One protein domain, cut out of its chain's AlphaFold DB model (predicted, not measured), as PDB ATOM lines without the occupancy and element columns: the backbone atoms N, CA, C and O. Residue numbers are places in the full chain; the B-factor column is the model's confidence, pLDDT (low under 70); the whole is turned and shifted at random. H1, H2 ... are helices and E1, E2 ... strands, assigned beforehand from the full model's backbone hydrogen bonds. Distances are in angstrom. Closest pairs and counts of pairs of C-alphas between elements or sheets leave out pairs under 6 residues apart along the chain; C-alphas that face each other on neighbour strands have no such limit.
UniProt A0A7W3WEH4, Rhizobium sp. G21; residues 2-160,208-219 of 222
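What this domain is: This is residues 2 to 160 and 208 to 219 of the 222 residues of a protein of Rhizobium sp. G21 (UniProt A0A7W3WEH4). A strongly twisted sheet of six strands forms the core of three layers, with H2, H3 and H5 over one face and H4 over the other, while residues 2 to 13 of the long helix H1 stick out from this body as an arm. H5 crosses the E2, E5 and E6 end of the sheet, where the sheet has turned far from its overall plane. The printed part has 171 residues with five named helices and six named strands, in the order H1 E1 E2 H2 E3 H3 E4 H4 E5 H5 E6. The sheet's order is E1, E4, E3, E2, E5, E6, mixed, and the class is mixed, helices and strands. The whole is compact, with a radius of gyration of the C-alphas of 16.2 A, and spans 48 by 41 by 39 A.

How they stand to each other: Start at H1, residues 2 to 22, which touches H4, residues 105 to 115, with its residues 17 to 22 alone. The closest C-alphas are those of Phe 18 and Tyr 110, 5.6 A apart, and the two lines are about perpendicular at 87 degrees. Next comes the edge strand E1, residues 26 to 29, antiparallel to E4, residues 89 to 93; look for N 26 and O 93, 2.9 A apart. E2, residues 40 to 46, is an inner strand, parallel to E3, residues 65 to 72, with N 44 and O 69 at 3.1 A, and parallel to E5, residues 120 to 123, with N 43 and O 122 at 2.8 A. H2, residues 53 to 62, is on the sheet at a height of 10.0 A over it, over E3 and only just not over E2, and runs along the strands at 18 degrees to E3 on the local plane; its closest C-alphas to E3 are Thr 57 and Phe 68, 8.0 A apart. H3, residues 79 to 84, lies on the same face, over E4, slantwise at 41 degrees on the local plane; the closest C-alphas are those of Ala 83 and Val 89, 6.1 A apart. E4 and E3 are parallel, with N 72 and O 92 at 2.8 A. H2 and H4 lie on opposite faces: H4 is over E2 at a height of 7.6 A, with the C-alphas of Val 43 and Cys 108 closest at 6.2 A. E2, H2, E3 and E3, H3, E4 are strand-helix-strand units, parallel neighbours with a helix between them along the chain, and E4, H4, E5 is a split unit, with E3 and E2 between its strands; the three crossovers are right-handed. H5, residues 140 to 149, runs across the strands and comes closest to E5 at the C-alphas of Gly 144 and Leu 120, 6.6 A apart. The other edge strand, E6, residues 214 to 217, is antiparallel to E5, with N 121 and O 216 at 2.9 A. In H1, H2, H3, H4 and H5 every O i to N i+4 pair is within hydrogen-bond range.

Where its parts are: Find C-alpha 2 at (12.414, -18.990, 87.810); from there H1 runs 30.0 A to C-alpha 22. E1 spans 9.4 A, E2 19.7 A, H2 14.0 A, E3 19.1 A, H3 8.8 A and E4 13.0 A. H4 begins at (-5.643, 2.196, 87.451) and is 15.1 A long; E5 spans 10.2 A, H5 14.2 A and E6 9.8 A, ending at C-alpha 217, (9.057, 9.401, 85.926).

The domain as a whole: The C-alphas farthest apart are those of Ser 2 and Gly 85, 51.9 A. Residues 161 to 207 are not printed, and C-alphas 160 and 208 are 12.9 A apart across this cut. The links E4 to H4 and E5 to H5 are long. The model's confidence is under 70 at residues 2 to 12 and 208 to 219.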
ATOM      1  N   SER A   2      13.792 -19.460  87.526       48.81
ATOM      2  CA  SER A   2      12.414 -18.990  87.810       48.81
ATOM      3  C   SER A   2      12.173 -17.487  87.574       48.81
ATOM      4  O   SER A   2      11.172 -17.136  86.963       48.81
ATOM      5  N   ARG A   3      13.113 -16.592  87.924       36.94
ATOM      6  CA  ARG A   3      12.937 -15.125  87.771       36.94
ATOM      7  C   ARG A   3      12.705 -14.645  86.331       36.94
ATOM      8  O   ARG A   3      11.908 -13.741  86.116       36.94
ATOM      9  N   ILE A   4      13.369 -15.246  85.342       40.31
ATOM     10  CA  ILE A   4      13.247 -14.830  83.932       40.31
ATOM     11  C   ILE A   4      11.863 -15.200  83.375       40.31
ATOM     12  O   ILE A   4      11.236 -14.371  82.722       40.31
ATOM     13  N   ARG A   5      11.335 -16.392  83.695       30.75
ATOM     14  CA  ARG A   5       9.968 -16.787  83.306       30.75
ATOM     15  C   ARG A   5       8.910 -15.880  83.940       30.75
ATOM     16  O   ARG A   5       8.014 -15.451  83.224       30.75
ATOM     17  N   THR A   6       9.065 -15.507  85.212       39.59
ATOM     18  CA  THR A   6       8.170 -14.554  85.894       39.59
ATOM     19  C   THR A   6       8.214 -13.160  85.259       39.59
ATOM     20  O   THR A   6       7.173 -12.554  85.035       39.59
ATOM     21  N   ILE A   7       9.398 -12.659  84.885       41.41
ATOM     22  CA  ILE A   7       9.544 -11.360  84.202       41.41
ATOM     23  C   ILE A   7       8.881 -11.382  82.816       41.41
ATOM     24  O   ILE A   7       8.151 -10.450  82.480       41.41
ATOM     25  N   PHE A   8       9.086 -12.440  82.025       35.88
ATOM     26  CA  PHE A   8       8.474 -12.576  80.698       35.88
ATOM     27  C   PHE A   8       6.950 -12.770  80.765       35.88
ATOM     28  O   PHE A   8       6.228 -12.126  80.005       35.88
ATOM     29  N   GLN A   9       6.446 -13.586  81.698       39.44
ATOM     30  CA  GLN A   9       5.004 -13.741  81.937       39.44
ATOM     31  C   GLN A   9       4.359 -12.418  82.383       39.44
ATOM     32  O   GLN A   9       3.302 -12.051  81.870       39.44
ATOM     33  N   ASN A  10       5.038 -11.642  83.236       57.09
ATOM     34  CA  ASN A  10       4.569 -10.323  83.673       57.09
ATOM     35  C   ASN A  10       4.601  -9.272  82.550       57.09
ATOM     36  O   ASN A  10       3.711  -8.425  82.478       57.09
ATOM     37  N   GLN A  11       5.587  -9.311  81.650       59.22
ATOM     38  CA  GLN A  11       5.662  -8.410  80.490       59.22
ATOM     39  C   GLN A  11       4.533  -8.682  79.488       59.22
ATOM     40  O   GLN A  11       3.869  -7.744  79.041       59.22
ATOM     41  N   LEU A  12       4.279  -9.958  79.178       65.56
ATOM     42  CA  LEU A  12       3.221 -10.362  78.252       65.56
ATOM     43  C   LEU A  12       1.832 -10.035  78.820       65.56
ATOM     44  O   LEU A  12       1.017  -9.421  78.133       65.56
ATOM     45  N   GLY A  13       1.594 -10.351  80.099       73.25
ATOM     46  CA  GLY A  13       0.356 -10.001  80.801       73.25
ATOM     47  C   GLY A  13       0.103  -8.492  80.814       73.25
ATOM     48  O   GLY A  13      -0.988  -8.044  80.473       73.25
ATOM     49  N   ARG A  14       1.139  -7.685  81.080       71.62
ATOM     50  CA  ARG A  14       1.051  -6.217  81.020       71.62
ATOM     51  C   ARG A  14       0.848  -5.667  79.605       71.62
ATOM     52  O   ARG A  14       0.341  -4.555  79.458       71.62
ATOM     53  N   HIS A  15       1.289  -6.366  78.563       75.44
ATOM     54  CA  HIS A  15       1.028  -5.971  77.176       75.44
ATOM     55  C   HIS A  15      -0.424  -6.272  76.779       75.44
ATOM     56  O   HIS A  15      -1.095  -5.422  76.196       75.44
ATOM     57  N   LEU A  16      -0.933  -7.443  77.166       83.69
ATOM     58  CA  LEU A  16      -2.332  -7.821  76.961       83.69
ATOM     59  C   LEU A  16      -3.286  -6.906  77.736       83.69
ATOM     60  O   LEU A  16      -4.262  -6.434  77.157       83.69
ATOM     61  N   ALA A  17      -2.975  -6.598  78.999       78.38
ATOM     62  CA  ALA A  17      -3.715  -5.624  79.800       78.38
ATOM     63  C   ALA A  17      -3.760  -4.259  79.098       78.38
ATOM     64  O   ALA A  17      -4.837  -3.714  78.876       78.38
ATOM     65  N   PHE A  18      -2.612  -3.762  78.627       82.38
ATOM     66  CA  PHE A  18      -2.540  -2.503  77.883       82.38
ATOM     67  C   PHE A  18      -3.449  -2.481  76.644       82.38
ATOM     68  O   PHE A  18      -4.166  -1.507  76.432       82.38
ATOM     69  N   ILE A  19      -3.454  -3.547  75.834       90.69
ATOM     70  CA  ILE A  19      -4.336  -3.635  74.658       90.69
ATOM     71  C   ILE A  19      -5.806  -3.703  75.084       90.69
ATOM     72  O   ILE A  19      -6.637  -2.994  74.519       90.69
ATOM     73  N   LYS A  20      -6.131  -4.554  76.064       93.38
ATOM     74  CA  LYS A  20      -7.494  -4.756  76.568       93.38
ATOM     75  C   LYS A  20      -8.083  -3.444  77.085       93.38
ATOM     76  O   LYS A  20      -9.099  -2.997  76.568       93.38
ATOM     77  N   TYR A  21      -7.435  -2.823  78.067       91.88
ATOM     78  CA  TYR A  21      -7.940  -1.620  78.731       91.88
ATOM     79  C   TYR A  21      -7.838  -0.380  77.837       91.88
ATOM     80  O   TYR A  21      -8.697   0.491  77.898       91.88
ATOM     81  N   GLY A  22      -6.873  -0.335  76.914       93.06
ATOM     82  CA  GLY A  22      -6.816   0.711  75.893       93.06
ATOM     83  C   GLY A  22      -8.002   0.710  74.926       93.06
ATOM     84  O   GLY A  22      -8.416   1.772  74.473       93.06
ATOM     85  N   ARG A  23      -8.571  -0.464  74.613       96.50
ATOM     86  CA  ARG A  23      -9.755  -0.597  73.737       96.50
ATOM     87  C   ARG A  23     -11.064  -0.166  74.400       96.50
ATOM     88  O   ARG A  23     -12.034   0.067  73.691       96.50
ATOM     89  N   GLN A  24     -11.083  -0.062  75.726       97.75
ATOM     90  CA  GLN A  24     -12.249   0.374  76.502       97.75
ATOM     91  C   GLN A  24     -12.412   1.897  76.528       97.75
ATOM     92  O   GLN A  24     -13.466   2.405  76.902       97.75
ATOM     93  N   LEU A  25     -11.364   2.632  76.150       98.31
ATOM     94  CA  LEU A  25     -11.316   4.085  76.231       98.31
ATOM     95  C   LEU A  25     -11.642   4.719  74.881       98.31
ATOM     96  O   LEU A  25     -10.933   4.523  73.891       98.31
ATOM     97  N   ARG A  26     -12.669   5.566  74.861       98.31
ATOM     98  CA  ARG A  26     -13.026   6.389  73.704       98.31
ATOM     99  C   ARG A  26     -12.616   7.835  73.954       98.31
ATOM    100  O   ARG A  26     -13.118   8.466  74.871       98.31
ATOM    101  N   LEU A  27     -11.728   8.374  73.125       98.56
ATOM    102  CA  LEU A  27     -11.316   9.780  73.196       98.56
ATOM    103  C   LEU A  27     -12.488  10.702  72.816       98.56
ATOM    104  O   LEU A  27     -13.033  10.560  71.723       98.56
ATOM    105  N   ILE A  28     -12.869  11.620  73.708       98.44
ATOM    106  CA  ILE A  28     -13.984  12.568  73.512       98.44
ATOM    107  C   ILE A  28     -13.482  14.000  73.327       98.44
ATOM    108  O   ILE A  28     -13.975  14.715  72.456       98.44
ATOM    109  N   VAL A  29     -12.504  14.414  74.134       98.62
ATOM    110  CA  VAL A  29     -11.850  15.727  74.037       98.62
ATOM    111  C   VAL A  29     -10.368  15.482  73.789       98.62
ATOM    112  O   VAL A  29      -9.703  14.881  74.631       98.62
ATOM    113  N   ASP A  30      -9.856  15.910  72.631       98.44
ATOM    114  CA  ASP A  30      -8.461  15.690  72.235       98.44
ATOM    115  C   ASP A  30      -7.679  16.997  72.129       98.44
ATOM    116  O   ASP A  30      -7.660  17.650  71.087       98.44
ATOM    117  N   ASN A  31      -6.951  17.316  73.194       98.38
ATOM    118  CA  ASN A  31      -5.933  18.358  73.186       98.38
ATOM    119  C   ASN A  31      -4.510  17.771  73.233       98.38
ATOM    120  O   ASN A  31      -3.541  18.488  73.471       98.38
ATOM    121  N   THR A  32      -4.336  16.465  72.987       97.94
ATOM    122  CA  THR A  32      -3.053  15.769  73.219       97.94
ATOM    123  C   THR A  32      -1.918  16.250  72.313       97.94
ATOM    124  O   THR A  32      -0.747  16.098  72.653       97.94
ATOM    125  N   LYS A  33      -2.245  16.894  71.186       97.25
ATOM    126  CA  LYS A  33      -1.273  17.537  70.286       97.25
ATOM    127  C   LYS A  33      -0.535  18.716  70.929       97.25
ATOM    128  O   LYS A  33       0.515  19.106  70.425       97.25
ATOM    129  N   LEU A  34      -1.074  19.285  72.008       96.62
ATOM    130  CA  LEU A  34      -0.464  20.401  72.732       96.62
ATOM    131  C   LEU A  34       0.580  19.949  73.761       96.62
ATOM    132  O   LEU A  34       1.357  20.783  74.221       96.62
ATOM    133  N   ILE A  35       0.648  18.646  74.067       97.12
ATOM    134  CA  ILE A  35       1.602  18.074  75.022       97.12
ATOM    135  C   ILE A  35       3.031  18.199  74.481       97.12
ATOM    136  O   ILE A  35       3.392  17.602  73.462       97.12
ATOM    137  N   LYS A  36       3.889  18.912  75.212       95.75
ATOM    138  CA  LYS A  36       5.310  19.103  74.893       95.75
ATOM    139  C   LYS A  36       6.197  18.106  75.633       95.75
ATOM    140  O   LYS A  36       5.809  17.447  76.593       95.75
ATOM    141  N   LYS A  37       7.450  17.995  75.181       88.69
ATOM    142  CA  LYS A  37       8.438  17.036  75.707       88.69
ATOM    143  C   LYS A  37       8.711  17.190  77.210       88.69
ATOM    144  O   LYS A  37       8.905  16.177  77.867       88.69
ATOM    145  N   ASN A  38       8.717  18.421  77.718       87.50
ATOM    146  CA  ASN A  38       9.059  18.743  79.109       87.50
ATOM    147  C   ASN A  38       7.826  19.127  79.943       87.50
ATOM    148  O   ASN A  38       7.973  19.697  81.023       87.50
ATOM    149  N   ASP A  39       6.624  18.866  79.430       94.12
ATOM    150  CA  ASP A  39       5.408  19.111  80.191       94.12
ATOM    151  C   ASP A  39       5.281  18.092  81.318       94.12
ATOM    152  O   ASP A  39       5.639  16.919  81.173       94.12
ATOM    153  N   ILE A  40       4.738  18.555  82.438       95.81
ATOM    154  CA  ILE A  40       4.269  17.688  83.509       95.81
ATOM    155  C   ILE A  40       2.832  17.324  83.168       95.81
ATOM    156  O   ILE A  40       2.011  18.214  82.917       95.81
ATOM    157  N   ILE A  41       2.547  16.027  83.142       96.62
ATOM    158  CA  ILE A  41       1.203  15.524  82.872       96.62
ATOM    159  C   ILE A  41       0.583  14.985  84.154       96.62
ATOM    160  O   ILE A  41       1.264  14.343  84.953       96.62
ATOM    161  N   LEU A  42      -0.708  15.226  84.328       98.06
ATOM    162  CA  LEU A  42      -1.502  14.607  85.377       98.06
ATOM    163  C   LEU A  42      -2.465  13.608  84.747       98.06
ATOM    164  O   LEU A  42      -3.065  13.902  83.713       98.06
ATOM    165  N   VAL A  43      -2.604  12.435  85.355       97.06
ATOM    166  CA  VAL A  43      -3.560  11.405  84.947       97.06
ATOM    167  C   VAL A  43      -4.487  11.109  86.115       97.06
ATOM    168  O   VAL A  43      -4.015  10.874  87.220       97.06
ATOM    169  N   THR A  44      -5.793  11.124  85.870       97.31
ATOM    170  CA  THR A  44      -6.805  10.840  86.894       97.31
ATOM    171  C   THR A  44      -7.981  10.085  86.284       97.31
ATOM    172  O   THR A  44      -8.276  10.244  85.092       97.31
ATOM    173  N   CYS A  45      -8.634   9.244  87.081       96.88
ATOM    174  CA  CYS A  45      -9.859   8.544  86.720       96.88
ATOM    175  C   CYS A  45     -10.963   8.994  87.665       96.88
ATOM    176  O   CYS A  45     -10.754   9.042  88.869       96.88
ATOM    177  N   LEU A  46     -12.140   9.314  87.134       97.50
ATOM    178  CA  LEU A  46     -13.216   9.852  87.954       97.50
ATOM    179  C   LEU A  46     -14.598   9.543  87.386       97.50
ATOM    180  O   LEU A  46     -14.750   9.201  86.209       97.50
ATOM    181  N   ARG A  47     -15.611   9.698  88.240       97.69
ATOM    182  CA  ARG A  47     -17.021   9.660  87.859       97.69
ATOM    183  C   ARG A  47     -17.824  10.651  88.693       97.69
ATOM    184  O   ARG A  47     -17.855  10.517  89.905       97.69
ATOM    185  N   ASN A  48     -18.545  11.558  88.039       97.62
ATOM    186  CA  ASN A  48     -19.399  12.564  88.682       97.62
ATOM    187  C   ASN A  48     -18.656  13.501  89.667       97.62
ATOM    188  O   ASN A  48     -19.228  13.944  90.660       97.62
ATOM    189  N   GLU A  49     -17.385  13.802  89.387       97.19
ATOM    190  CA  GLU A  49     -16.516  14.644  90.227       97.19
ATOM    191  C   GLU A  49     -16.293  16.052  89.639       97.19
ATOM    192  O   GLU A  49     -15.359  16.754  90.034       97.19
ATOM    193  N   LEU A  50     -17.126  16.511  88.690       97.12
ATOM    194  CA  LEU A  50     -16.957  17.827  88.057       97.12
ATOM    195  C   LEU A  50     -16.857  18.952  89.085       97.12
ATOM    196  O   LEU A  50     -16.087  19.887  88.883       97.12
ATOM    197  N   PHE A  51     -17.595  18.874  90.194       95.88
ATOM    198  CA  PHE A  51     -17.575  19.934  91.198       95.88
ATOM    199  C   PHE A  51     -16.164  20.187  91.767       95.88
ATOM    200  O   PHE A  51     -15.845  21.340  92.062       95.88
ATOM    201  N   ARG A  52     -15.292  19.166  91.832       96.00
ATOM    202  CA  ARG A  52     -13.898  19.279  92.308       96.00
ATOM    203  C   ARG A  52     -12.934  19.824  91.259       96.00
ATOM    204  O   ARG A  52     -11.966  20.504  91.601       96.00
ATOM    205  N   LEU A  53     -13.197  19.549  89.979       97.56
ATOM    206  CA  LEU A  53     -12.263  19.822  88.882       97.56
ATOM    207  C   LEU A  53     -11.798  21.285  88.765       97.56
ATOM    208  O   LEU A  53     -10.616  21.485  88.463       97.56
ATOM    209  N   PRO A  54     -12.633  22.318  89.008       96.94
ATOM    210  CA  PRO A  54     -12.177  23.704  88.968       96.94
ATOM    211  C   PRO A  54     -11.027  24.001  89.938       96.94
ATOM    212  O   PRO A  54     -10.002  24.520  89.500       96.94
ATOM    213  N   PHE A  55     -11.153  23.624  91.215       97.81
ATOM    214  CA  PHE A  55     -10.077  23.824  92.192       97.81
ATOM    215  C   PHE A  55      -8.908  22.872  91.924       97.81
ATOM    216  O   PHE A  55      -7.759  23.304  91.870       97.81
ATOM    217  N   PHE A  56      -9.197  21.589  91.684       98.12
ATOM    218  CA  PHE A  56      -8.195  20.560  91.402       98.12
ATOM    219  C   PHE A  56      -7.259  20.948  90.250       98.12
ATOM    220  O   PHE A  56      -6.033  20.917  90.384       98.12
ATOM    221  N   THR A  57      -7.814  21.377  89.114       98.25
ATOM    222  CA  THR A  57      -6.985  21.774  87.971       98.25
ATOM    223  C   THR A  57      -6.226  23.071  88.222       98.25
ATOM    224  O   THR A  57      -5.068  23.161  87.819       98.25
ATOM    225  N   ASP A  58      -6.810  24.059  88.904       98.06
ATOM    226  CA  ASP A  58      -6.100  25.287  89.288       98.06
ATOM    227  C   ASP A  58      -4.908  24.995  90.219       98.06
ATOM    228  O   ASP A  58      -3.791  25.458  89.967       98.06
ATOM    229  N   TYR A  59      -5.113  24.150  91.231       97.75
ATOM    230  CA  TYR A  59      -4.076  23.705  92.159       97.75
ATOM    231  C   TYR A  59      -2.885  23.082  91.418       97.75
ATOM    232  O   TYR A  59      -1.748  23.545  91.530       97.75
ATOM    233  N   TYR A  60      -3.138  22.086  90.568       98.00
ATOM    234  CA  TYR A  60      -2.067  21.401  89.848       98.00
ATOM    235  C   TYR A  60      -1.432  22.248  88.735       98.00
ATOM    236  O   TYR A  60      -0.236  22.109  88.462       98.00
ATOM    237  N   ARG A  61      -2.175  23.182  88.120       98.06
ATOM    238  CA  ARG A  61      -1.609  24.167  87.177       98.06
ATOM    239  C   ARG A  61      -0.572  25.060  87.855       98.06
ATOM    240  O   ARG A  61       0.503  25.268  87.273       98.06
ATOM    241  N   LYS A  62      -0.866  25.543  89.071       97.19
ATOM    242  CA  LYS A  62       0.074  26.319  89.905       97.19
ATOM    243  C   LYS A  62       1.324  25.509  90.241       97.19
ATOM    244  O   LYS A  62       2.422  26.041  90.139       97.19
ATOM    245  N   LEU A  63       1.167  24.212  90.508       97.00
ATOM    246  CA  LEU A  63       2.279  23.281  90.733       97.00
ATOM    247  C   LEU A  63       3.060  22.888  89.465       97.00
ATOM    248  O   LEU A  63       4.016  22.119  89.541       97.00
ATOM    249  N   GLY A  64       2.693  23.401  88.289       97.06
ATOM    250  CA  GLY A  64       3.471  23.199  87.066       97.06
ATOM    251  C   GLY A  64       2.922  22.142  86.104       97.06
ATOM    252  O   GLY A  64       3.527  21.949  85.045       97.06
ATOM    253  N   VAL A  65       1.779  21.507  86.404       98.06
ATOM    254  CA  VAL A  65       1.075  20.627  85.453       98.06
ATOM    255  C   VAL A  65       0.653  21.434  84.226       98.06
ATOM    256  O   VAL A  65       0.199  22.577  84.329       98.06
ATOM    257  N   ARG A  66       0.869  20.864  83.039       97.88
ATOM    258  CA  ARG A  66       0.562  21.505  81.750       97.88
ATOM    259  C   ARG A  66      -0.404  20.712  80.887       97.88
ATOM    260  O   ARG A  66      -0.866  21.254  79.892       97.88
ATOM    261  N   HIS A  67      -0.713  19.470  81.260       98.62
ATOM    262  CA  HIS A  67      -1.758  18.698  80.600       98.62
ATOM    263  C   HIS A  67      -2.424  17.710  81.557       98.62
ATOM    264  O   HIS A  67      -1.734  16.990  82.277       98.62
ATOM    265  N   PHE A  68      -3.749  17.634  81.509       98.69
ATOM    266  CA  PHE A  68      -4.577  16.707  82.273       98.69
ATOM    267  C   PHE A  68      -5.139  15.639  81.337       98.69
ATOM    268  O   PHE A  68      -5.778  15.942  80.329       98.69
ATOM    269  N   LEU A  69      -4.883  14.378  81.661       98.62
ATOM    270  CA  LEU A  69      -5.436  13.216  80.980       98.62
ATOM    271  C   LEU A  69      -6.486  12.597  81.901       98.62
ATOM    272  O   LEU A  69      -6.145  11.950  82.887       98.62
ATOM    273  N   ILE A  70      -7.757  12.828  81.590       98.75
ATOM    274  CA  ILE A  70      -8.878  12.406  82.429       98.75
ATOM    275  C   ILE A  70      -9.526  11.169  81.817       98.75
ATOM    276  O   ILE A  70      -9.876  11.158  80.633       98.75
ATOM    277  N   VAL A  71      -9.703  10.133  82.629       98.62
ATOM    278  CA  VAL A  71     -10.603   9.019  82.334       98.62
ATOM    279  C   VAL A  71     -11.938   9.302  83.013       98.62
ATOM    280  O   VAL A  71     -12.032   9.306  84.234       98.62
ATOM    281  N   ASP A  72     -12.964   9.548  82.209       98.56
ATOM    282  CA  ASP A  72     -14.346   9.711  82.640       98.56
ATOM    283  C   ASP A  72     -15.073   8.357  82.590       98.56
ATOM    284  O   ASP A  72     -15.332   7.810  81.508       98.56
ATOM    285  N   ASN A  73     -15.409   7.807  83.758       98.12
ATOM    286  CA  ASN A  73     -16.160   6.561  83.870       98.12
ATOM    287  C   ASN A  73     -17.674   6.807  83.931       98.12
ATOM    288  O   ASN A  73     -18.334   6.532  84.930       98.12
ATOM    289  N   ASP A  74     -18.216   7.281  82.811       97.88
ATOM    290  CA  ASP A  74     -19.652   7.476  82.588       97.88
ATOM    291  C   ASP A  74     -20.289   8.517  83.529       97.88
ATOM    292  O   ASP A  74     -21.297   8.250  84.195       97.88
ATOM    293  N   SER A  75     -19.683   9.709  83.588       97.88
ATOM    294  CA  SER A  75     -20.245  10.863  84.297       97.88
ATOM    295  C   SER A  75     -21.442  11.472  83.564       97.88
ATOM    296  O   SER A  75     -21.543  11.450  82.335       97.88
ATOM    297  N   THR A  76     -22.346  12.068  84.338       97.75
ATOM    298  CA  THR A  76     -23.569  12.738  83.860       97.75
ATOM    299  C   THR A  76     -23.699  14.172  84.378       97.75
ATOM    300  O   THR A  76     -24.764  14.771  84.291       97.75
ATOM    301  N   ASP A  77     -22.627  14.719  84.944       97.62
ATOM    302  CA  ASP A  77     -22.569  16.003  85.648       97.62
ATOM    303  C   ASP A  77     -22.154  17.192  84.759       97.62
ATOM    304  O   ASP A  77     -22.076  18.319  85.236       97.62
ATOM    305  N   GLY A  78     -21.904  16.961  83.466       97.31
ATOM    306  CA  GLY A  78     -21.467  17.991  82.516       97.31
ATOM    307  C   GLY A  78     -19.950  18.066  82.305       97.31
ATOM    308  O   GLY A  78     -19.477  18.978  81.622       97.31
ATOM    309  N   LEU A  79     -19.178  17.102  82.825       97.81
ATOM    310  CA  LEU A  79     -17.713  17.065  82.709       97.81
ATOM    311  C   LEU A  79     -17.190  17.286  81.289       97.81
ATOM    312  O   LEU A  79     -16.223  18.023  81.090       97.81
ATOM    313  N   ILE A  80     -17.818  16.663  80.290       97.62
ATOM    314  CA  ILE A  80     -17.373  16.755  78.895       97.62
ATOM    315  C   ILE A  80     -17.480  18.188  78.363       97.62
ATOM    316  O   ILE A  80     -16.572  18.650  77.670       97.62
ATOM    317  N   ASP A  81     -18.560  18.900  78.687       98.00
ATOM    318  CA  ASP A  81     -18.759  20.279  78.234       98.00
ATOM    319  C   ASP A  81     -17.797  21.234  78.934       98.00
ATOM    320  O   ASP A  81     -17.180  22.073  78.274       98.00
ATOM    321  N   TRP A  82     -17.575  21.036  80.235       98.00
ATOM    322  CA  TRP A  82     -16.527  21.747  80.961       98.00
ATOM    323  C   TRP A  82     -15.147  21.517  80.326       98.00
ATOM    324  O   TRP A  82     -14.424  22.479  80.056       98.00
ATOM    325  N   ALA A  83     -14.802  20.264  80.010       98.19
ATOM    326  CA  ALA A  83     -13.501  19.896  79.456       98.19
ATOM    327  C   ALA A  83     -13.252  20.480  78.058       98.19
ATOM    328  O   ALA A  83     -12.122  20.848  77.745       98.19
ATOM    329  N   ARG A  84     -14.290  20.631  77.221       97.75
ATOM    330  CA  ARG A  84     -14.179  21.292  75.903       97.75
ATOM    331  C   ARG A  84     -13.725  22.750  76.003       97.75
ATOM    332  O   ARG A  84     -13.106  23.252  75.068       97.75
ATOM    333  N   GLY A  85     -14.007  23.416  77.123       97.31
ATOM    334  CA  GLY A  85     -13.535  24.773  77.402       97.31
ATOM    335  C   GLY A  85     -12.067  24.857  77.839       97.31
ATOM    336  O   GLY A  85     -11.513  25.954  77.897       97.31
ATOM    337  N   GLN A  86     -11.418  23.726  78.137       98.00
ATOM    338  CA  GLN A  86     -10.061  23.675  78.682       98.00
ATOM    339  C   GLN A  86      -9.056  23.247  77.603       98.00
ATOM    340  O   GLN A  86      -9.152  22.161  77.037       98.00
ATOM    341  N   LYS A  87      -8.051  24.084  77.322       97.44
ATOM    342  CA  LYS A  87      -7.033  23.800  76.283       97.44
ATOM    343  C   LYS A  87      -6.006  22.748  76.705       97.44
ATOM    344  O   LYS A  87      -5.324  22.183  75.861       97.44
ATOM    345  N   ASP A  88      -5.870  22.515  77.998       98.38
ATOM    346  CA  ASP A  88      -4.890  21.632  78.625       98.38
ATOM    347  C   ASP A  88      -5.521  20.342  79.167       98.38
ATOM    348  O   ASP A  88      -4.876  19.611  79.911       98.38
ATOM    349  N   VAL A  89      -6.769  20.036  78.805       98.75
ATOM    350  CA  VAL A  89      -7.472  18.820  79.241       98.75
ATOM    351  C   VAL A  89      -7.772  17.936  78.037       98.75
ATOM    352  O   VAL A  89      -8.301  18.399  77.029       98.75
ATOM    353  N   SER A  90      -7.468  16.647  78.149       98.81
ATOM    354  CA  SER A  90      -7.965  15.610  77.242       98.81
ATOM    355  C   SER A  90      -8.769  14.585  78.029       98.81
ATOM    356  O   SER A  90      -8.347  14.176  79.110       98.81
ATOM    357  N   VAL A  91      -9.898  14.144  77.473       98.81
ATOM    358  CA  VAL A  91     -10.831  13.234  78.155       98.81
ATOM    359  C   VAL A  91     -11.071  11.977  77.334       98.81
ATOM    360  O   VAL A  91     -11.447  12.050  76.160       98.81
ATOM    361  N   TRP A  92     -10.921  10.826  77.984       98.81
ATOM    362  CA  TRP A  92     -11.371   9.529  77.498       98.81
ATOM    363  C   TRP A  92     -12.591   9.085  78.291       98.81
ATOM    364  O   TRP A  92     -12.551   9.069  79.511       98.81
ATOM    365  N   HIS A  93     -13.649   8.684  77.600       98.62
ATOM    366  CA  HIS A  93     -14.867   8.143  78.194       98.62
ATOM    367  C   HIS A  93     -14.871   6.616  78.126       98.62
ATOM    368  O   HIS A  93     -14.425   6.033  77.130       98.62
ATOM    369  N   THR A  94     -15.413   5.971  79.158       98.38
ATOM    370  CA  THR A  94     -15.692   4.531  79.164       98.38
ATOM    371  C   THR A  94     -16.902   4.180  80.026       98.38
ATOM    372  O   THR A  94     -17.144   4.798  81.060       98.38
ATOM    373  N   LYS A  95     -17.636   3.140  79.611       97.94
ATOM    374  CA  LYS A  95     -18.713   2.504  80.391       97.94
ATOM    375  C   LYS A  95     -18.302   1.149  80.973       97.94
ATOM    376  O   LYS A  95     -19.133   0.443  81.538       97.94
ATOM    377  N   ASP A  96     -17.047   0.749  80.775       98.00
ATOM    378  CA  ASP A  96     -16.536  -0.521  81.272       98.00
ATOM    379  C   ASP A  96     -16.446  -0.530  82.809       98.00
ATOM    380  O   ASP A  96     -16.542   0.495  83.489       98.00
ATOM    381  N   SER A  97     -16.287  -1.726  83.379       96.12
ATOM    382  CA  SER A  97     -16.305  -1.920  84.829       96.12
ATOM    383  C   SER A  97     -15.093  -1.284  85.516       96.12
ATOM    384  O   SER A  97     -13.967  -1.773  85.389       96.12
ATOM    385  N   TYR A  98     -15.361  -0.272  86.348       92.31
ATOM    386  CA  TYR A  98     -14.380   0.366  87.229       92.31
ATOM    387  C   TYR A  98     -13.593  -0.656  88.059       92.31
ATOM    388  O   TYR A  98     -12.367  -0.715  87.990       92.31
ATOM    389  N   LYS A  99     -14.295  -1.558  88.756       89.56
ATOM    390  CA  LYS A  99     -13.674  -2.615  89.566       89.56
ATOM    391  C   LYS A  99     -12.781  -3.540  88.732       89.56
ATOM    392  O   LYS A  99     -11.681  -3.873  89.159       89.56
ATOM    393  N   ALA A 100     -13.224  -3.942  87.537       89.69
ATOM    394  CA  ALA A 100     -12.438  -4.831  86.676       89.69
ATOM    395  C   ALA A 100     -11.167  -4.164  86.123       89.69
ATOM    396  O   ALA A 100     -10.216  -4.865  85.785       89.69
ATOM    397  N   SER A 101     -11.142  -2.833  86.041       84.12
ATOM    398  CA  SER A 101      -9.973  -2.036  85.641       84.12
ATOM    399  C   SER A 101      -8.990  -1.749  86.786       84.12
ATOM    400  O   SER A 101      -8.141  -0.870  86.656       84.12
ATOM    401  N   ASN A 102      -9.096  -2.488  87.899       85.75
ATOM    402  CA  ASN A 102      -8.368  -2.225  89.139       85.75
ATOM    403  C   ASN A 102      -8.621  -0.799  89.648       85.75
ATOM    404  O   ASN A 102      -7.686  -0.028  89.833       85.75
ATOM    405  N   PHE A 103      -9.904  -0.450  89.796       87.94
ATOM    406  CA  PHE A 103     -10.340   0.877  90.242       87.94
ATOM    407  C   PHE A 103      -9.765   2.000  89.359       87.94
ATOM    408  O   PHE A 103      -9.175   2.956  89.832       87.94
ATOM    409  N   GLY A 104      -9.871   1.844  88.034       88.44
ATOM    410  CA  GLY A 104      -9.419   2.833  87.048       88.44
ATOM    411  C   GLY A 104      -7.919   2.814  86.744       88.44
ATOM    412  O   GLY A 104      -7.498   3.315  85.696       88.44
ATOM    413  N   MET A 105      -7.103   2.171  87.583       87.50
ATOM    414  CA  MET A 105      -5.643   2.196  87.451       87.50
ATOM    415  C   MET A 105      -5.138   1.616  86.132       87.50
ATOM    416  O   MET A 105      -4.148   2.101  85.586       87.50
ATOM    417  N   GLU A 106      -5.807   0.613  85.565       89.56
ATOM    418  CA  GLU A 106      -5.413   0.059  84.267       89.56
ATOM    419  C   GLU A 106      -5.646   1.036  83.101       89.56
ATOM    420  O   GLU A 106      -4.844   1.094  82.162       89.56
ATOM    421  N   TRP A 107      -6.696   1.860  83.172       94.25
ATOM    422  CA  TRP A 107      -6.937   2.924  82.196       94.25
ATOM    423  C   TRP A 107      -5.906   4.045  82.337       94.25
ATOM    424  O   TRP A 107      -5.307   4.459  81.339       94.25
ATOM    425  N   CYS A 108      -5.619   4.469  83.571       91.69
ATOM    426  CA  CYS A 108      -4.555   5.432  83.857       91.69
ATOM    427  C   CYS A 108      -3.201   4.923  83.347       91.69
ATOM    428  O   CYS A 108      -2.499   5.632  82.625       91.69
ATOM    429  N   ASN A 109      -2.865   3.656  83.608       88.88
ATOM    430  CA  ASN A 109      -1.641   3.012  83.130       88.88
ATOM    431  C   ASN A 109      -1.546   2.971  81.601       88.88
ATOM    432  O   ASN A 109      -0.454   3.141  81.045       88.88
ATOM    433  N   TYR A 110      -2.664   2.769  80.897       92.00
ATOM    434  CA  TYR A 110      -2.701   2.875  79.439       92.00
ATOM    435  C   TYR A 110      -2.307   4.287  78.968       92.00
ATOM    436  O   TYR A 110      -1.427   4.425  78.110       92.00
ATOM    437  N   LEU A 111      -2.888   5.336  79.556       94.38
ATOM    438  CA  LEU A 111      -2.578   6.725  79.198       94.38
ATOM    439  C   LEU A 111      -1.141   7.108  79.572       94.38
ATOM    440  O   LEU A 111      -0.416   7.666  78.744       94.38
ATOM    441  N   LEU A 112      -0.687   6.722  80.763       89.94
ATOM    442  CA  LEU A 112       0.682   6.905  81.241       89.94
ATOM    443  C   LEU A 112       1.709   6.265  80.300       89.94
ATOM    444  O   LEU A 112       2.708   6.891  79.951       89.94
ATOM    445  N   ARG A 113       1.453   5.050  79.804       88.12
ATOM    446  CA  ARG A 113       2.321   4.391  78.812       88.12
ATOM    447  C   ARG A 113       2.343   5.099  77.462       88.12
ATOM    448  O   ARG A 113       3.367   5.063  76.780       88.12
ATOM    449  N   LYS A 114       1.226   5.709  77.064       90.25
ATOM    450  CA  LYS A 114       1.080   6.385  75.770       90.25
ATOM    451  C   LYS A 114       1.697   7.786  75.768       90.25
ATOM    452  O   LYS A 114       2.372   8.138  74.805       90.25
ATOM    453  N   PHE A 115       1.503   8.560  76.837       91.94
ATOM    454  CA  PHE A 115       1.844   9.990  76.884       91.94
ATOM    455  C   PHE A 115       2.943  10.347  77.892       91.94
ATOM    456  O   PHE A 115       3.657  11.335  77.691       91.94
ATOM    457  N   GLY A 116       3.127   9.534  78.931       86.31
ATOM    458  CA  GLY A 116       4.096   9.757  80.001       86.31
ATOM    459  C   GLY A 116       5.576   9.510  79.690       86.31
ATOM    460  O   GLY A 116       6.399  10.098  80.392       86.31
ATOM    461  N   PRO A 117       5.993   8.725  78.668       86.75
ATOM    462  CA  PRO A 117       7.414   8.508  78.427       86.75
ATOM    463  C   PRO A 117       8.212   9.815  78.301       86.75
ATOM    464  O   PRO A 117       7.880  10.699  77.505       86.75
ATOM    465  N   GLY A 118       9.288   9.906  79.087       82.44
ATOM    466  CA  GLY A 118      10.196  11.054  79.145       82.44
ATOM    467  C   GLY A 118       9.714  12.228  80.001       82.44
ATOM    468  O   GLY A 118      10.435  13.221  80.067       82.44
ATOM    469  N   LYS A 119       8.546  12.126  80.647       88.38
ATOM    470  CA  LYS A 119       7.924  13.204  81.427       88.38
ATOM    471  C   LYS A 119       7.807  12.846  82.900       88.38
ATOM    472  O   LYS A 119       7.835  11.671  83.276       88.38
ATOM    473  N   LEU A 120       7.645  13.883  83.713       91.19
ATOM    474  CA  LEU A 120       7.122  13.739  85.062       91.19
ATOM    475  C   LEU A 120       5.605  13.558  84.968       91.19
ATOM    476  O   LEU A 120       4.927  14.354  84.314       91.19
ATOM    477  N   CYS A 121       5.100  12.492  85.577       91.94
ATOM    478  CA  CYS A 121       3.682  12.170  85.600       91.94
ATOM    479  C   CYS A 121       3.188  12.179  87.042       91.94
ATOM    480  O   CYS A 121       3.833  11.588  87.909       91.94
ATOM    481  N   VAL A 122       2.042  12.808  87.273       93.88
ATOM    482  CA  VAL A 122       1.328  12.796  88.551       93.88
ATOM    483  C   VAL A 122       0.067  11.957  88.379       93.88
ATOM    484  O   VAL A 122      -0.671  12.169  87.419       93.88
ATOM    485  N   THR A 123      -0.167  11.003  89.276       91.94
ATOM    486  CA  THR A 123      -1.396  10.197  89.307       91.94
ATOM    487  C   THR A 123      -2.058  10.398  90.657       91.94
ATOM    488  O   THR A 123      -1.425  10.111  91.672       91.94
ATOM    489  N   VAL A 124      -3.269  10.946  90.643       92.75
ATOM    490  CA  VAL A 124      -4.055  11.305  91.830       92.75
ATOM    491  C   VAL A 124      -5.541  11.229  91.510       92.75
ATOM    492  O   VAL A 124      -5.938  11.457  90.356       92.75
ATOM    493  N   ASP A 125      -6.351  10.958  92.523       92.00
ATOM    494  CA  ASP A 125      -7.801  11.116  92.438       92.00
ATOM    495  C   ASP A 125      -8.206  12.607  92.544       92.00
ATOM    496  O   ASP A 125      -7.404  13.441  92.976       92.00
ATOM    497  N   PRO A 126      -9.410  13.013  92.089       93.00
ATOM    498  CA  PRO A 126      -9.813  14.427  92.061       93.00
ATOM    499  C   PRO A 126      -9.944  15.108  93.431       93.00
ATOM    500  O   PRO A 126     -10.045  16.336  93.496       93.00
ATOM    501  N   ASP A 127     -10.007  14.330  94.508       91.62
ATOM    502  CA  ASP A 127     -10.029  14.774  95.901       91.62
ATOM    503  C   ASP A 127      -8.669  14.654  96.605       91.62
ATOM    504  O   ASP A 127      -8.533  15.106  97.743       91.62
ATOM    505  N   GLU A 128      -7.648  14.134  95.925       93.12
ATOM    506  CA  GLU A 128      -6.293  14.016  96.446       93.12
ATOM    507  C   GLU A 128      -5.418  15.201  96.021       93.12
ATOM    508  O   GLU A 128      -5.362  15.597  94.851       93.12
ATOM    509  N   PHE A 129      -4.666  15.745  96.980       93.88
ATOM    510  CA  PHE A 129      -3.775  16.880  96.762       93.88
ATOM    511  C   PHE A 129      -2.379  16.579  97.292       93.88
ATOM    512  O   PHE A 129      -2.169  16.337  98.480       93.88
ATOM    513  N   LEU A 130      -1.396  16.620  96.397       93.00
ATOM    514  CA  LEU A 130      -0.008  16.357  96.750       93.00
ATOM    515  C   LEU A 130       0.631  17.568  97.441       93.00
ATOM    516  O   LEU A 130       0.894  18.588  96.807       93.00
ATOM    517  N   VAL A 131       1.035  17.369  98.692       91.38
ATOM    518  CA  VAL A 131       1.822  18.318  99.486       91.38
ATOM    519  C   VAL A 131       3.253  17.799  99.646       91.38
ATOM    520  O   VAL A 131       3.469  16.616  99.915       91.38
ATOM    521  N   TYR A 132       4.251  18.670  99.473       90.94
ATOM    522  CA  TYR A 132       5.670  18.322  99.621       90.94
ATOM    523  C   TYR A 132       6.488  19.498 100.182       90.94
ATOM    524  O   TYR A 132       6.051  20.649 100.096       90.94
ATOM    525  N   PRO A 133       7.678  19.243 100.764       89.88
ATOM    526  CA  PRO A 133       8.494  20.298 101.355       89.88
ATOM    527  C   PRO A 133       8.798  21.435 100.374       89.88
ATOM    528  O   PRO A 133       9.214  21.195  99.239       89.88
ATOM    529  N   ASN A 134       8.644  22.673 100.851       92.44
ATOM    530  CA  ASN A 134       8.914  23.907 100.109       92.44
ATOM    531  C   ASN A 134       8.018  24.144  98.877       92.44
ATOM    532  O   ASN A 134       8.394  24.955  98.025       92.44
ATOM    533  N   MET A 135       6.851  23.493  98.774       93.00
ATOM    534  CA  MET A 135       5.912  23.652  97.649       93.00
ATOM    535  C   MET A 135       5.418  25.094  97.426       93.00
ATOM    536  O   MET A 135       4.979  25.446  96.338       93.00
ATOM    537  N   GLU A 136       5.533  25.953  98.436       91.31
ATOM    538  CA  GLU A 136       5.213  27.383  98.395       91.31
ATOM    539  C   GLU A 136       6.183  28.166  97.500       91.31
ATOM    540  O   GLU A 136       5.874  29.264  97.041       91.31
ATOM    541  N   THR A 137       7.374  27.610  97.272       93.88
ATOM    542  CA  THR A 137       8.461  28.240  96.504       93.88
ATOM    543  C   THR A 137       9.033  27.348  95.408       93.88
ATOM    544  O   THR A 137       9.828  27.828  94.602       93.88
ATOM    545  N   ARG A 138       8.660  26.063  95.377       94.50
ATOM    546  CA  ARG A 138       9.185  25.050  94.458       94.50
ATOM    547  C   ARG A 138       8.050  24.297  93.794       94.50
ATOM    548  O   ARG A 138       7.206  23.726  94.482       94.50
ATOM    549  N   ASP A 139       8.047  24.253  92.470       95.44
ATOM    550  CA  ASP A 139       7.017  23.545  91.713       95.44
ATOM    551  C   ASP A 139       7.384  22.057  91.510       95.44
ATOM    552  O   ASP A 139       8.414  21.560  91.982       95.44
ATOM    553  N   LEU A 140       6.535  21.304  90.812       94.81
ATOM    554  CA  LEU A 140       6.785  19.883  90.560       94.81
ATOM    555  C   LEU A 140       8.014  19.631  89.675       94.81
ATOM    556  O   LEU A 140       8.551  18.525  89.682       94.81
ATOM    557  N   ARG A 141       8.483  20.618  88.903       93.69
ATOM    558  CA  ARG A 141       9.713  20.483  88.108       93.69
ATOM    559  C   ARG A 141      10.918  20.451  89.030       93.69
ATOM    560  O   ARG A 141      11.784  19.602  88.831       93.69
ATOM    561  N   ASP A 142      10.938  21.311  90.047       94.44
ATOM    562  CA  ASP A 142      11.984  21.316  91.071       94.44
ATOM    563  C   ASP A 142      12.019  19.980  91.819       94.44
ATOM    564  O   ASP A 142      13.087  19.384  91.990       94.44
ATOM    565  N   LEU A 143      10.844  19.458  92.194       91.12
ATOM    566  CA  LEU A 143      10.721  18.126  92.789       91.12
ATOM    567  C   LEU A 143      11.229  17.031  91.835       91.12
ATOM    568  O   LEU A 143      11.965  16.136  92.246       91.12
ATOM    569  N   GLY A 144      10.891  17.115  90.547       89.75
ATOM    570  CA  GLY A 144      11.340  16.170  89.525       89.75
ATOM    571  C   GLY A 144      12.856  16.177  89.292       89.75
ATOM    572  O   GLY A 144      13.447  15.115  89.069       89.75
ATOM    573  N   GLU A 145      13.513  17.339  89.357       90.81
ATOM    574  CA  GLU A 145      14.978  17.428  89.293       90.81
ATOM    575  C   GLU A 145      15.633  16.950  90.595       90.81
ATOM    576  O   GLU A 145      16.646  16.252  90.534       90.81
ATOM    577  N   PHE A 146      15.029  17.209  91.759       90.25
ATOM    578  CA  PHE A 146      15.467  16.601  93.017       90.25
ATOM    579  C   PHE A 146      15.427  15.066  92.938       90.25
ATOM    580  O   PHE A 146      16.446  14.413  93.158       90.25
ATOM    581  N   MET A 147      14.303  14.479  92.511       86.94
ATOM    582  CA  MET A 147      14.171  13.027  92.324       86.94
ATOM    583  C   MET A 147      15.228  12.460  91.370       86.94
ATOM    584  O   MET A 147      15.796  11.398  91.619       86.94
ATOM    585  N   LYS A 148      15.518  13.173  90.280       84.88
ATOM    586  CA  LYS A 148      16.541  12.783  89.303       84.88
ATOM    587  C   LYS A 148      17.940  12.757  89.916       84.88
ATOM    588  O   LYS A 148      18.684  11.812  89.652       84.88
ATOM    589  N   ASN A 149      18.286  13.764  90.717       90.38
ATOM    590  CA  ASN A 149      19.566  13.831  91.422       90.38
ATOM    591  C   ASN A 149      19.689  12.692  92.444       90.38
ATOM    592  O   ASN A 149      20.732  12.043  92.515       90.38
ATOM    593  N   GLU A 150      18.585  12.363  93.116       87.12
ATOM    594  CA  GLU A 150      18.465  11.220  94.027       87.12
ATOM    595  C   GLU A 150      18.351   9.861  93.312       87.12
ATOM    596  O   GLU A 150      18.262   8.820  93.962       87.12
ATOM    597  N   LYS A 151      18.358   9.839  91.970       86.56
ATOM    598  CA  LYS A 151      18.186   8.636  91.132       86.56
ATOM    599  C   LYS A 151      16.912   7.846  91.470       86.56
ATOM    600  O   LYS A 151      16.909   6.614  91.439       86.56
ATOM    601  N   ARG A 152      15.827   8.558  91.780       78.75
ATOM    602  CA  ARG A 152      14.501   8.005  92.073       78.75
ATOM    603  C   ARG A 152      13.563   8.214  90.888       78.75
ATOM    604  O   ARG A 152      13.380   9.335  90.420       78.75
ATOM    605  N   ASP A 153      12.941   7.129  90.439       75.12
ATOM    606  CA  ASP A 153      11.924   7.168  89.379       75.12
ATOM    607  C   ASP A 153      10.516   7.434  89.939       75.12
ATOM    608  O   ASP A 153       9.653   7.942  89.227       75.12
ATOM    609  N   SER A 154      10.287   7.117  91.213       80.19
ATOM    610  CA  SER A 154       9.063   7.394  91.965       80.19
ATOM    611  C   SER A 154       9.374   7.504  93.459       80.19
ATOM    612  O   SER A 154      10.489   7.203  93.904       80.19
ATOM    613  N   PHE A 155       8.401   7.962  94.239       72.31
ATOM    614  CA  PHE A 155       8.464   7.952  95.696       72.31
ATOM    615  C   PHE A 155       7.088   7.645  96.282       72.31
ATOM    616  O   PHE A 155       6.073   7.807  95.608       72.31
ATOM    617  N   HIS A 156       7.082   7.189  97.532       74.19
ATOM    618  CA  HIS A 156       5.863   6.959  98.298       74.19
ATOM    619  C   HIS A 156       5.475   8.232  99.047       74.19
ATOM    620  O   HIS A 156       6.340   8.902  99.616       74.19
ATOM    621  N   CYS A 157       4.180   8.522  99.082       77.94
ATOM    622  CA  CYS A 157       3.597   9.583  99.891       77.94
ATOM    623  C   CYS A 157       2.875   8.985 101.099       77.94
ATOM    624  O   CYS A 157       2.366   7.866 101.039       77.94
ATOM    625  N   VAL A 158       2.813   9.748 102.188       82.75
ATOM    626  CA  VAL A 158       1.842   9.489 103.254       82.75
ATOM    627  C   VAL A 158       0.517  10.094 102.812       82.75
ATOM    628  O   VAL A 158       0.492  11.241 102.366       82.75
ATOM    629  N   MET A 159      -0.559   9.324 102.926       83.88
ATOM    630  CA  MET A 159      -1.908   9.821 102.714       83.88
ATOM    631  C   MET A 159      -2.462  10.335 104.038       83.88
ATOM    632  O   MET A 159      -2.408   9.629 105.046       83.88
ATOM    633  N   LEU A 160      -2.940  11.576 104.027       88.12
ATOM    634  CA  LEU A 160      -3.532  12.239 105.181       88.12
ATOM    635  C   LEU A 160      -5.000  12.504 104.866       88.12
ATOM    636  O   LEU A 160      -5.296  13.196 103.891       88.12
ATOM    637  N   GLY A 208      -9.320   1.691 106.570       30.66
ATOM    638  CA  GLY A 208     -10.079   1.166 105.418       30.66
ATOM    639  C   GLY A 208     -10.003   1.920 104.089       30.66
ATOM    640  O   GLY A 208     -10.694   1.507 103.162       30.66
ATOM    641  N   CYS A 209      -9.160   2.943 103.955       26.94
ATOM    642  CA  CYS A 209      -8.963   3.632 102.679       26.94
ATOM    643  C   CYS A 209      -7.730   3.094 101.933       26.94
ATOM    644  O   CYS A 209      -6.669   2.892 102.527       26.94
ATOM    645  N   ALA A 210      -7.883   2.820 100.636       28.27
ATOM    646  CA  ALA A 210      -6.809   2.400  99.745       28.27
ATOM    647  C   ALA A 210      -6.730   3.388  98.582       28.27
ATOM    648  O   ALA A 210      -7.523   3.286  97.650       28.27
ATOM    649  N   SER A 211      -5.760   4.297  98.613       32.72
ATOM    650  CA  SER A 211      -5.341   5.039  97.427       32.72
ATOM    651  C   SER A 211      -3.857   5.404  97.518       32.72
ATOM    652  O   SER A 211      -3.218   5.331  98.571       32.72
ATOM    653  N   THR A 212      -3.243   5.599  96.353       36.22
ATOM    654  CA  THR A 212      -1.802   5.813  96.182       36.22
ATOM    655  C   THR A 212      -1.618   7.015  95.281       36.22
ATOM    656  O   THR A 212      -1.739   6.901  94.063       36.22
ATOM    657  N   ILE A 213      -1.253   8.146  95.881       50.06
ATOM    658  CA  ILE A 213      -0.669   9.264  95.146       50.06
ATOM    659  C   ILE A 213       0.670   8.783  94.596       50.06
ATOM    660  O   ILE A 213       1.586   8.465  95.358       50.06
ATOM    661  N   GLU A 214       0.793   8.723  93.273       58.72
ATOM    662  CA  GLU A 214       2.018   8.247  92.648       58.72
ATOM    663  C   GLU A 214       2.564   9.233  91.624       58.72
ATOM    664  O   GLU A 214       2.015   9.443  90.535       58.72
ATOM    665  N   ILE A 215       3.720   9.802  91.961       56.19
ATOM    666  CA  ILE A 215       4.543  10.530  91.006       56.19
ATOM    667  C   ILE A 215       5.501   9.541  90.363       56.19
ATOM    668  O   ILE A 215       6.379   8.980  91.020       56.19
ATOM    669  N   ARG A 216       5.350   9.347  89.051       54.81
ATOM    670  CA  ARG A 216       6.204   8.466  88.252       54.81
ATOM    671  C   ARG A 216       6.958   9.280  87.206       54.81
ATOM    672  O   ARG A 216       6.365  10.000  86.400       54.81
ATOM    673  N   ARG A 217       8.271   9.082  87.118       46.62
ATOM    674  CA  ARG A 217       9.057   9.401  85.926       46.62
ATOM    675  C   ARG A 217       9.070   8.175  85.021       46.62
ATOM    676  O   ARG A 217       9.753   7.190  85.285       46.62
ATOM    677  N   ILE A 218       8.317   8.218  83.925       52.84
ATOM    678  CA  ILE A 218       8.239   7.073  83.009       52.84
ATOM    679  C   ILE A 218       9.418   7.130  82.037       52.84
ATOM    680  O   ILE A 218       9.400   7.851  81.037       52.84
ATOM    681  N   ILE A 219      10.468   6.359  82.319       45.06
ATOM    682  CA  ILE A 219      11.631   6.220  81.437       45.06
ATOM    683  C   ILE A 219      11.391   5.043  80.488       45.06
ATOM    684  O   ILE A 219      11.278   3.893  80.911       45.06
TER     685      ILE A 219